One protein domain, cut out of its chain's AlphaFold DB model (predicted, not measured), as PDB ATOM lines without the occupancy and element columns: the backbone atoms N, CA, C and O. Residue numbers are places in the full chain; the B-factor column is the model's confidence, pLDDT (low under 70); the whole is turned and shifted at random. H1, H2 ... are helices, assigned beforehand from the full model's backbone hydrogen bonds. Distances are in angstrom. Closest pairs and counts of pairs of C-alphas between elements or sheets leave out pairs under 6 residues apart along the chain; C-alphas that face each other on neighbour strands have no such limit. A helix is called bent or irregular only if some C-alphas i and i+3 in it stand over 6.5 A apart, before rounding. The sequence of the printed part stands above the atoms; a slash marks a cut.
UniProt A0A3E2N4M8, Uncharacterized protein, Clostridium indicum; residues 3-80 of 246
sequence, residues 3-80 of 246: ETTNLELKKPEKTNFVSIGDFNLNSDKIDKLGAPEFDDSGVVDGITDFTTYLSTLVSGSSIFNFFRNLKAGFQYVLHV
ATOM      1  N   GLU A   3      11.811 -57.349 -23.939       84.81
ATOM      2  CA  GLU A   3      12.262 -56.021 -23.492       84.81
ATOM      3  C   GLU A   3      12.506 -55.070 -24.679       84.81
ATOM      4  O   GLU A   3      12.614 -55.493 -25.837       84.81
ATOM      5  N   THR A   4      12.523 -53.752 -24.441       81.38
ATOM      6  CA  THR A   4      13.033 -52.793 -25.435       81.38
ATOM      7  C   THR A   4      14.550 -52.903 -25.543       81.38
ATOM      8  O   THR A   4      15.235 -53.122 -24.555       81.38
ATOM      9  N   THR A   5      15.092 -52.687 -26.739       73.69
ATOM     10  CA  THR A   5      16.531 -52.832 -27.002       73.69
ATOM     11  C   THR A   5      17.400 -51.817 -26.249       73.69
ATOM     12  O   THR A   5      18.494 -52.157 -25.827       73.69
ATOM     13  N   ASN A   6      16.923 -50.579 -26.065       72.44
ATOM     14  CA  ASN A   6      17.775 -49.473 -25.594       72.44
ATOM     15  C   ASN A   6      17.567 -49.098 -24.119       72.44
ATOM     16  O   ASN A   6      18.455 -48.517 -23.502       72.44
ATOM     17  N   LEU A   7      16.375 -49.369 -23.577       78.50
ATOM     18  CA  LEU A   7      15.984 -49.012 -22.207       78.50
ATOM     19  C   LEU A   7      15.556 -50.238 -21.388       78.50
ATOM     20  O   LEU A   7      15.156 -50.088 -20.235       78.50
ATOM     21  N   GLU A   8      15.600 -51.431 -21.993       83.56
ATOM     22  CA  GLU A   8      15.237 -52.702 -21.357       83.56
ATOM     23  C   GLU A   8      13.863 -52.637 -20.666       83.56
ATOM     24  O   GLU A   8      13.643 -53.173 -19.578       83.56
ATOM     25  N   LEU A   9      12.928 -51.891 -21.261       86.25
ATOM     26  CA  LEU A   9      11.578 -51.744 -20.728       86.25
ATOM     27  C   LEU A   9      10.808 -53.015 -21.038       86.25
ATOM     28  O   LEU A   9      10.740 -53.438 -22.197       86.25
ATOM     29  N   LYS A  10      10.193 -53.600 -20.017       87.50
ATOM     30  CA  LYS A  10       9.408 -54.821 -20.153       87.50
ATOM     31  C   LYS A  10       8.170 -54.564 -21.000       87.50
ATOM     32  O   LYS A  10       7.425 -53.615 -20.752       87.50
ATOM     33  N   LYS A  11       7.932 -55.422 -21.985       83.62
ATOM     34  CA  LYS A  11       6.762 -55.392 -22.862       83.62
ATOM     35  C   LYS A  11       5.835 -56.571 -22.558       83.62
ATOM     36  O   LYS A  11       6.318 -57.686 -22.324       83.62
ATOM     37  N   PRO A  12       4.511 -56.359 -22.619       76.00
ATOM     38  CA  PRO A  12       3.555 -57.452 -22.536       76.00
ATOM     39  C   PRO A  12       3.691 -58.383 -23.747       76.00
ATOM     40  O   PRO A  12       3.948 -57.945 -24.869       76.00
ATOM     41  N   GLU A  13       3.514 -59.682 -23.519       74.38
ATOM     42  CA  GLU A  13       3.407 -60.675 -24.594       74.38
ATOM     43  C   GLU A  13       1.943 -60.847 -25.007       74.38
ATOM     44  O   GLU A  13       1.046 -60.604 -24.204       74.38
ATOM     45  N   LYS A  14       1.691 -61.272 -26.255       68.06
ATOM     46  CA  LYS A  14       0.360 -61.254 -26.906       68.06
ATOM     47  C   LYS A  14      -0.771 -61.935 -26.118       68.06
ATOM     48  O   LYS A  14      -1.933 -61.672 -26.402       68.06
ATOM     49  N   THR A  15      -0.443 -62.807 -25.169       67.06
ATOM     50  CA  THR A  15      -1.395 -63.581 -24.359       67.06
ATOM     51  C   THR A  15      -1.319 -63.281 -22.857       67.06
ATOM     52  O   THR A  15      -2.061 -63.893 -22.096       67.06
ATOM     53  N   ASN A  16      -0.452 -62.361 -22.412       72.94
ATOM     54  CA  ASN A  16      -0.276 -62.022 -20.996       72.94
ATOM     55  C   ASN A  16      -0.914 -60.674 -20.646       72.94
ATOM     56  O   ASN A  16      -0.746 -59.684 -21.360       72.94
ATOM     57  N   PHE A  17      -1.585 -60.618 -19.494       69.50
ATOM     58  CA  PHE A  17      -2.048 -59.363 -18.905       69.50
ATOM     59  C   PHE A  17      -0.855 -58.481 -18.507       69.50
ATOM     60  O   PHE A  17       0.165 -58.978 -18.026       69.50
ATOM     61  N   VAL A  18      -0.985 -57.166 -18.701       72.06
ATOM     62  CA  VAL A  18       0.011 -56.187 -18.240       72.06
ATOM     63  C   VAL A  18       0.028 -56.212 -16.713       72.06
ATOM     64  O   VAL A  18      -1.002 -55.965 -16.086       72.06
ATOM     65  N   SER A  19       1.176 -56.513 -16.104       82.19
ATOM     66  CA  SER A  19       1.298 -56.464 -14.649       82.19
ATOM     67  C   SER A  19       1.577 -55.030 -14.186       82.19
ATOM     68  O   SER A  19       2.386 -54.312 -14.778       82.19
ATOM     69  N   ILE A  20       0.919 -54.611 -13.101       82.69
ATOM     70  CA  ILE A  20       1.182 -53.310 -12.459       82.69
ATOM     71  C   ILE A  20       2.640 -53.247 -11.970       82.69
ATOM     72  O   ILE A  20       3.264 -52.192 -12.014       82.69
ATOM     73  N   GLY A  21       3.218 -54.387 -11.573       86.19
ATOM     74  CA  GLY A  21       4.625 -54.478 -11.178       86.19
ATOM     75  C   GLY A  21       5.589 -54.120 -12.312       86.19
ATOM     76  O   GLY A  21       6.523 -53.355 -12.095       86.19
ATOM     77  N   ASP A  22       5.351 -54.606 -13.532       86.50
ATOM     78  CA  ASP A  22       6.192 -54.262 -14.685       86.50
ATOM     79  C   ASP A  22       5.993 -52.810 -15.125       86.50
ATOM     80  O   ASP A  22       6.948 -52.169 -15.562       86.50
ATOM     81  N   PHE A  23       4.779 -52.273 -14.972       86.31
ATOM     82  CA  PHE A  23       4.516 -50.855 -15.204       86.31
ATOM     83  C   PHE A  23       5.312 -49.973 -14.235       86.31
ATOM     84  O   PHE A  23       5.992 -49.054 -14.684       86.31
ATOM     85  N   ASN A  24       5.296 -50.292 -12.938       89.00
ATOM     86  CA  ASN A  24       6.063 -49.556 -11.932       89.00
ATOM     87  C   ASN A  24       7.571 -49.647 -12.202       89.00
ATOM     88  O   ASN A  24       8.239 -48.624 -12.230       89.00
ATOM     89  N   LEU A  25       8.094 -50.836 -12.529       87.88
ATOM     90  CA  LEU A  25       9.512 -51.004 -12.877       87.88
ATOM     91  C   LEU A  25       9.920 -50.202 -14.120       87.88
ATOM     92  O   LEU A  25      11.002 -49.617 -14.156       87.88
ATOM     93  N   ASN A  26       9.075 -50.173 -15.151       89.12
ATOM     94  CA  ASN A  26       9.323 -49.349 -16.329       89.12
ATOM     95  C   ASN A  26       9.247 -47.854 -15.992       89.12
ATOM     96  O   ASN A  26      10.062 -47.087 -16.497       89.12
ATOM     97  N   SER A  27       8.303 -47.447 -15.137       87.75
ATOM     98  CA  SER A  27       8.172 -46.069 -14.657       87.75
ATOM     99  C   SER A  27       9.413 -45.633 -13.878       87.75
ATOM    100  O   SER A  27       9.952 -44.575 -14.175       87.75
ATOM    101  N   ASP A  28       9.933 -46.468 -12.976       86.12
ATOM    102  CA  ASP A  28      11.169 -46.203 -12.228       86.12
ATOM    103  C   ASP A  28      12.383 -46.090 -13.163       86.12
ATOM    104  O   ASP A  28      13.244 -45.226 -12.989       86.12
ATOM    105  N   LYS A  29      12.465 -46.949 -14.192       85.00
ATOM    106  CA  LYS A  29      13.508 -46.852 -15.228       85.00
ATOM    107  C   LYS A  29      13.401 -45.544 -16.018       85.00
ATOM    108  O   LYS A  29      14.429 -44.969 -16.356       85.00
ATOM    109  N   ILE A  30      12.189 -45.082 -16.325       85.56
ATOM    110  CA  ILE A  30      11.965 -43.819 -17.041       85.56
ATOM    111  C   ILE A  30      12.275 -42.618 -16.138       85.56
ATOM    112  O   ILE A  30      12.909 -41.678 -16.603       85.56
ATOM    113  N   ASP A  31      11.905 -42.655 -14.859       84.81
ATOM    114  CA  ASP A  31      12.161 -41.574 -13.897       84.81
ATOM    115  C   ASP A  31      13.666 -41.331 -13.696       84.81
ATOM    116  O   ASP A  31      14.141 -40.195 -13.726       84.81
ATOM    117  N   LYS A  32      14.460 -42.411 -13.662       79.44
ATOM    118  CA  LYS A  32      15.931 -42.336 -13.634       79.44
ATOM    119  C   LYS A  32      16.542 -41.608 -14.840       79.44
ATOM    120  O   LYS A  32      17.676 -41.147 -14.741       79.44
ATOM    121  N   LEU A  33      15.832 -41.462 -15.966       75.75
ATOM    122  CA  LEU A  33      16.307 -40.647 -17.095       75.75
ATOM    123  C   LEU A  33      16.325 -39.148 -16.769       75.75
ATOM    124  O   LEU A  33      17.102 -38.415 -17.375       75.75
ATOM    125  N   GLY A  34      15.482 -38.691 -15.837       74.56
ATOM    126  CA  GLY A  34      15.432 -37.292 -15.403       74.56
ATOM    127  C   GLY A  34      16.627 -36.877 -14.539       74.56
ATOM    128  O   GLY A  34      16.954 -35.692 -14.486       74.56
ATOM    129  N   ALA A  35      17.297 -37.841 -13.902       75.19
ATOM    130  CA  ALA A  35      18.475 -37.637 -13.063       75.19
ATOM    131  C   ALA A  35      19.453 -38.819 -13.221       75.19
ATOM    132  O   ALA A  35      19.525 -39.680 -12.341       75.19
ATOM    133  N   PRO A  36      20.184 -38.902 -14.350       71.38
ATOM    134  CA  PRO A  36      21.160 -39.963 -14.543       71.38
ATOM    135  C   PRO A  36      22.267 -39.860 -13.488       71.38
ATOM    136  O   PRO A  36      22.778 -38.775 -13.204       71.38
ATOM    137  N   GLU A  37      22.647 -40.997 -12.916       69.19
ATOM    138  CA  GLU A  37      23.761 -41.077 -11.977       69.19
ATOM    139  C   GLU A  37      25.082 -41.094 -12.755       69.19
ATOM    140  O   GLU A  37      25.284 -41.914 -13.657       69.19
ATOM    141  N   PHE A  38      25.976 -40.164 -12.425       70.69
ATOM    142  CA  PHE A  38      27.346 -40.185 -12.919       70.69
ATOM    143  C   PHE A  38      28.160 -41.112 -12.027       70.69
ATOM    144  O   PHE A  38      28.177 -40.942 -10.808       70.69
ATOM    145  N   ASP A  39      28.854 -42.074 -12.628       69.00
ATOM    146  CA  ASP A  39      29.789 -42.908 -11.883       69.00
ATOM    147  C   ASP A  39      31.033 -42.084 -11.537       69.00
ATOM    148  O   ASP A  39      31.843 -41.737 -12.403       69.00
ATOM    149  N   ASP A  40      31.155 -41.718 -10.261       65.31
ATOM    150  CA  ASP A  40      32.271 -40.920  -9.762       65.31
ATOM    151  C   ASP A  40      33.533 -41.768  -9.509       65.31
ATOM    152  O   ASP A  40      34.623 -41.207  -9.405       65.31
ATOM    153  N   SER A  41      33.429 -43.102  -9.483       69.50
ATOM    154  CA  SER A  41      34.500 -43.998  -9.013       69.50
ATOM    155  C   SER A  41      35.795 -43.936  -9.833       69.50
ATOM    156  O   SER A  41      36.853 -44.331  -9.344       69.50
ATOM    157  N   GLY A  42      35.731 -43.435 -11.071       59.94
ATOM    158  CA  GLY A  42      36.880 -43.329 -11.977       59.94
ATOM    159  C   GLY A  42      37.315 -44.662 -12.595       59.94
ATOM    160  O   GLY A  42      38.269 -44.695 -13.368       59.94
ATOM    161  N   VAL A  43      36.618 -45.762 -12.305       66.56
ATOM    162  CA  VAL A  43      36.899 -47.080 -12.878       66.56
ATOM    163  C   VAL A  43      35.583 -47.705 -13.307       66.56
ATOM    164  O   VAL A  43      34.768 -48.087 -12.478       66.56
ATOM    165  N   VAL A  44      35.391 -47.825 -14.620       69.94
ATOM    166  CA  VAL A  44      34.235 -48.520 -15.188       69.94
ATOM    167  C   VAL A  44      34.712 -49.819 -15.823       69.94
ATOM    168  O   VAL A  44      35.534 -49.794 -16.745       69.94
ATOM    169  N   ASP A  45      34.163 -50.946 -15.364       70.88
ATOM    170  CA  ASP A  45      34.416 -52.265 -15.948       70.88
ATOM    171  C   ASP A  45      34.155 -52.245 -17.463       70.88
ATOM    172  O   ASP A  45      33.051 -51.945 -17.930       70.88
ATOM    173  N   GLY A  46      35.198 -52.558 -18.239       72.00
ATOM    174  CA  GLY A  46      35.157 -52.614 -19.701       72.00
ATOM    175  C   GLY A  46      35.654 -51.367 -20.443       72.00
ATOM    176  O   GLY A  46      35.746 -51.432 -21.665       72.00
ATOM    177  N   ILE A  47      36.018 -50.265 -19.767       74.38
ATOM    178  CA  ILE A  47      36.646 -49.090 -20.407       74.38
ATOM    179  C   ILE A  47      38.072 -48.897 -19.884       74.38
ATOM    180  O   ILE A  47      38.312 -48.188 -18.905       74.38
ATOM    181  N   THR A  48      39.035 -49.495 -20.582       76.44
ATOM    182  CA  THR A  48      40.464 -49.474 -20.221       76.44
ATOM    183  C   THR A  48      41.285 -48.413 -20.954       76.44
ATOM    184  O   THR A  48      42.408 -48.126 -20.549       76.44
ATOM    185  N   ASP A  49      40.748 -47.830 -22.029       74.25
ATOM    186  CA  ASP A  49      41.415 -46.805 -22.837       74.25
ATOM    187  C   ASP A  49      40.412 -45.953 -23.642       74.25
ATOM    188  O   ASP A  49      39.213 -46.248 -23.718       74.25
ATOM    189  N   PHE A  50      40.915 -44.876 -24.261       77.00
ATOM    190  CA  PHE A  50      40.112 -43.952 -25.067       77.00
ATOM    191  C   PHE A  50      39.470 -44.614 -26.295       77.00
ATOM    192  O   PHE A  50      38.352 -44.265 -26.670       77.00
ATOM    193  N   THR A  51      40.155 -45.571 -26.922       79.62
ATOM    194  CA  THR A  51      39.663 -46.264 -28.119       79.62
ATOM    195  C   THR A  51      38.455 -47.131 -27.779       79.62
ATOM    196  O   THR A  51      37.444 -47.103 -28.481       79.62
ATOM    197  N   THR A  52      38.530 -47.843 -26.659       78.62
ATOM    198  CA  THR A  52      37.466 -48.675 -26.105       78.62
ATOM    199  C   THR A  52      36.294 -47.801 -25.666       78.62
ATOM    200  O   THR A  52      35.154 -48.084 -26.031       78.62
ATOM    201  N   TYR A  53      36.558 -46.670 -25.002       79.44
ATOM    202  CA  TYR A  53      35.531 -45.669 -24.695       79.44
ATOM    203  C   TYR A  53      34.802 -45.186 -25.960       79.44
ATOM    204  O   TYR A  53      33.578 -45.285 -26.045       79.44
ATOM    205  N   LEU A  54      35.536 -44.721 -26.972       78.81
ATOM    206  CA  LEU A  54      34.947 -44.198 -28.205       78.81
ATOM    207  C   LEU A  54      34.166 -45.279 -28.964       78.81
ATOM    208  O   LEU A  54      33.095 -45.002 -29.498       78.81
ATOM    209  N   SER A  55      34.656 -46.519 -28.959       79.25
ATOM    210  CA  SER A  55      33.939 -47.654 -29.535       79.25
ATOM    211  C   SER A  55      32.591 -47.876 -28.844       79.25
ATOM    212  O   SER A  55      31.591 -48.002 -29.546       79.25
ATOM    213  N   THR A  56      32.530 -47.815 -27.505       75.62
ATOM    214  CA  THR A  56      31.262 -47.946 -26.757       75.62
ATOM    215  C   THR A  56      30.284 -46.795 -27.002       75.62
ATOM    216  O   THR A  56      29.073 -47.013 -27.000       75.62
ATOM    217  N   LEU A  57      30.790 -45.582 -27.257       73.56
ATOM    218  CA  LEU A  57      29.963 -44.438 -27.642       73.56
ATOM    219  C   LEU A  57      29.358 -44.615 -29.039       73.56
ATOM    220  O   LEU A  57      28.175 -44.349 -29.246       73.56
ATOM    221  N   VAL A  58      30.173 -45.051 -30.002       74.88
ATOM    222  CA  VAL A  58      29.788 -45.153 -31.418       74.88
ATOM    223  C   VAL A  58      28.929 -46.394 -31.690       74.88
ATOM    224  O   VAL A  58      28.066 -46.352 -32.564       74.88
ATOM    225  N   SER A  59      29.103 -47.482 -30.933       74.69
ATOM    226  CA  SER A  59      28.340 -48.728 -31.102       74.69
ATOM    227  C   SER A  59      26.900 -48.669 -30.575       74.69
ATOM    228  O   SER A  59      26.169 -49.648 -30.716       74.69
ATOM    229  N   GLY A  60      26.486 -47.550 -29.971       64.81
ATOM    230  CA  GLY A  60      25.159 -47.371 -29.385       64.81
ATOM    231  C   GLY A  60      25.037 -48.024 -28.008       64.81
ATOM    232  O   GLY A  60      24.593 -49.161 -27.881       64.81
ATOM    233  N   SER A  61      25.410 -47.297 -26.957       70.19
ATOM    234  CA  SER A  61      25.140 -47.673 -25.564       70.19
ATOM    235  C   SER A  61      23.796 -47.111 -25.085       70.19
ATOM    236  O   SER A  61      23.336 -46.081 -25.584       70.19
ATOM    237  N   SER A  62      23.180 -47.720 -24.065       74.69
ATOM    238  CA  SER A  62      22.059 -47.077 -23.363       74.69
ATOM    239  C   SER A  62      22.494 -45.712 -22.811       74.69
ATOM    240  O   SER A  62      23.658 -45.512 -22.457       74.69
ATOM    241  N   ILE A  63      21.563 -44.762 -22.720       74.12
ATOM    242  CA  ILE A  63      21.848 -43.412 -22.205       74.12
ATOM    243  C   ILE A  63      22.356 -43.439 -20.748       74.12
ATOM    244  O   ILE A  63      23.178 -42.615 -20.363       74.12
ATOM    245  N   PHE A  64      21.952 -44.448 -19.968       74.31
ATOM    246  CA  PHE A  64      22.486 -44.714 -18.629       74.31
ATOM    247  C   PHE A  64      23.962 -45.099 -18.663       74.31
ATOM    248  O   PHE A  64      24.764 -44.523 -17.935       74.31
ATOM    249  N   ASN A  65      24.335 -46.024 -19.550       77.06
ATOM    250  CA  ASN A  65      25.729 -46.406 -19.731       77.06
ATOM    251  C   ASN A  65      26.552 -45.237 -20.277       77.06
ATOM    252  O   ASN A  65      27.687 -45.065 -19.858       77.06
ATOM    253  N   PHE A  66      25.983 -44.393 -21.141       78.25
ATOM    254  CA  PHE A  66      26.644 -43.175 -21.609       78.25
ATOM    255  C   PHE A  66      27.014 -42.239 -20.448       78.25
ATOM    256  O   PHE A  66      28.186 -41.907 -20.296       78.25
ATOM    257  N   PHE A  67      26.050 -41.849 -19.603       76.50
ATOM    258  CA  PHE A  67      26.310 -40.938 -18.480       76.50
ATOM    259  C   PHE A  67      27.210 -41.554 -17.407       76.50
ATOM    260  O   PHE A  67      28.114 -40.880 -16.913       76.50
ATOM    261  N   ARG A  68      27.035 -42.850 -17.121       77.56
ATOM    262  CA  ARG A  68      27.929 -43.622 -16.251       77.56
ATOM    263  C   ARG A  68      29.371 -43.589 -16.770       77.56
ATOM    264  O   ARG A  68      30.301 -43.293 -16.033       77.56
ATOM    265  N   ASN A  69      29.555 -43.835 -18.064       79.00
ATOM    266  CA  ASN A  69      30.869 -43.950 -18.690       79.00
ATOM    267  C   ASN A  69      31.501 -42.585 -19.038       79.00
ATOM    268  O   ASN A  69      32.689 -42.532 -19.355       79.00
ATOM    269  N   LEU A  70      30.742 -41.485 -18.987       79.38
ATOM    270  CA  LEU A  70      31.177 -40.154 -19.427       79.38
ATOM    271  C   LEU A  70      32.416 -39.654 -18.665       79.38
ATOM    272  O   LEU A  70      33.364 -39.162 -19.279       79.38
ATOM    273  N   LYS A  71      32.441 -39.815 -17.333       76.88
ATOM    274  CA  LYS A  71      33.583 -39.405 -16.495       76.88
ATOM    275  C   LYS A  71      34.830 -40.239 -16.798       76.88
ATOM    276  O   LYS A  71      35.911 -39.678 -16.974       76.88
ATOM    277  N   ALA A  72      34.664 -41.557 -16.934       76.50
ATOM    278  CA  ALA A  72      35.741 -42.459 -17.334       76.50
ATOM    279  C   ALA A  72      36.291 -42.093 -18.721       76.50
ATOM    280  O   ALA A  72      37.493 -42.126 -18.933       76.50
ATOM    281  N   GLY A  73      35.453 -41.653 -19.660       73.88
ATOM    282  CA  GLY A  73      35.907 -41.147 -20.955       73.88
ATOM    283  C   GLY A  73      36.762 -39.882 -20.869       73.88
ATOM    284  O   GLY A  73      37.832 -39.803 -21.476       73.88
ATOM    285  N   PHE A  74      36.318 -38.889 -20.091       73.12
ATOM    286  CA  PHE A  74      37.053 -37.631 -19.907       73.12
ATOM    287  C   PHE A  74      38.399 -37.806 -19.204       73.12
ATOM    288  O   PHE A  74      39.320 -37.031 -19.471       73.12
ATOM    289  N   GLN A  75      38.561 -38.846 -18.382       68.38
ATOM    290  CA  GLN A  75      39.862 -39.173 -17.798       68.38
ATOM    291  C   GLN A  75      40.910 -39.436 -18.882       68.38
ATOM    292  O   GLN A  75      42.043 -38.975 -18.757       68.38
ATOM    293  N   TYR A  76      40.516 -40.079 -19.987       66.44
ATOM    294  CA  TYR A  76      41.416 -40.388 -21.090       66.44
ATOM    295  C   TYR A  76      41.645 -39.191 -22.019       66.44
ATOM    296  O   TYR A  76      42.757 -39.021 -22.499       66.44
ATOM    297  N   VAL A  77      40.656 -38.316 -22.226       62.66
ATOM    298  CA  VAL A  77      40.831 -37.090 -23.037       62.66
ATOM    299  C   VAL A  77      41.802 -36.105 -22.371       62.66
ATOM    300  O   VAL A  77      42.546 -35.405 -23.055       62.66
ATOM    301  N   LEU A  78      41.833 -36.074 -21.033       58.84
ATOM    302  CA  LEU A  78      42.705 -35.178 -20.269       58.84
ATOM    303  C   LEU A  78      44.075 -35.793 -19.923       58.84
ATOM    304  O   LEU A  78      45.058 -35.054 -19.877       58.84
ATOM    305  N   HIS A  79      44.178 -37.116 -19.726       54.72
ATOM    306  CA  HIS A  79      45.457 -37.791 -19.427       54.72
ATOM    307  C   HIS A  79      46.201 -38.290 -20.673       54.72
ATOM    308  O   HIS A  79      47.432 -38.326 -20.671       54.72
ATOM    309  N   VAL A  80      45.497 -38.649 -21.751       51.25
ATOM    310  CA  VAL A  80      46.104 -39.164 -22.987       51.25
ATOM    311  C   VAL A  80      46.286 -38.013 -23.981       51.25
ATOM    312  O   VAL A  80      45.557 -37.856 -24.953       51.25
TER     313      VAL A  80
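What this domain is: This is residues 3 to 80 of the 246 residues of an uncharacterized protein of Clostridium indicum (UniProt A0A3E2N4M8). Look for two parts set end to end in a loose rod: a helical hairpin of H2 and H3 at one end, and at the other H1 with the open loop of residues 3 to 19 that leads into it. The long link of residues 32 to 49 joins the two parts and passes along H3 on its way to H2. The printed part has 78 residues with three named helices, H1, H2 and H3 in chain order, and no named strand; it is all helix by class, though under half of its residues, 38, are in named elements. It is loose, with a radius of gyration of the C-alphas of 16.0 A and spans of 53 by 22 by 17 A.

How they stand to each other: Begin with the longest helix, H3, residues 63 to 79, which has a kink of 40 degrees near residue 70 and is irregular, with C-alphas 68 and 71 7.1 A apart. H2, residues 50 to 58, touches it; their closest C-alphas, those of Phe 50 and Tyr 76, are 5.5 A apart. The two form a hairpin at a shallow tilt of 29 degrees, opposite ways. H1, residues 20 to 31, is apart from both. In H1 and H2 every O i to N i+4 pair is within hydrogen-bond range; in H3, 10 of 13 are.

Where its parts are: Find C-alpha 63 at (21.848, -43.412, -22.205); from there H3 runs 24.4 A to C-alpha 79 at (45.457, -37.791, -19.427). H2 measures 12.2 A from C-alpha 50 to C-alpha 58. H1 begins at C-alpha 20, at (1.182, -53.310, -12.459), and runs 16.1 A to C-alpha 31.

The domain as a whole: The two C-alphas farthest apart, those of Thr 15 and His 79, are 53.7 A apart. The printed part has no cut. The link from H1 to H2 is long, with 18 residues; that from H2 to H3 is tight, with 4. The mean pLDDT of the printed part is 75.6, and 17 residues are under 70, among them 39 to 44 and 75 to 80.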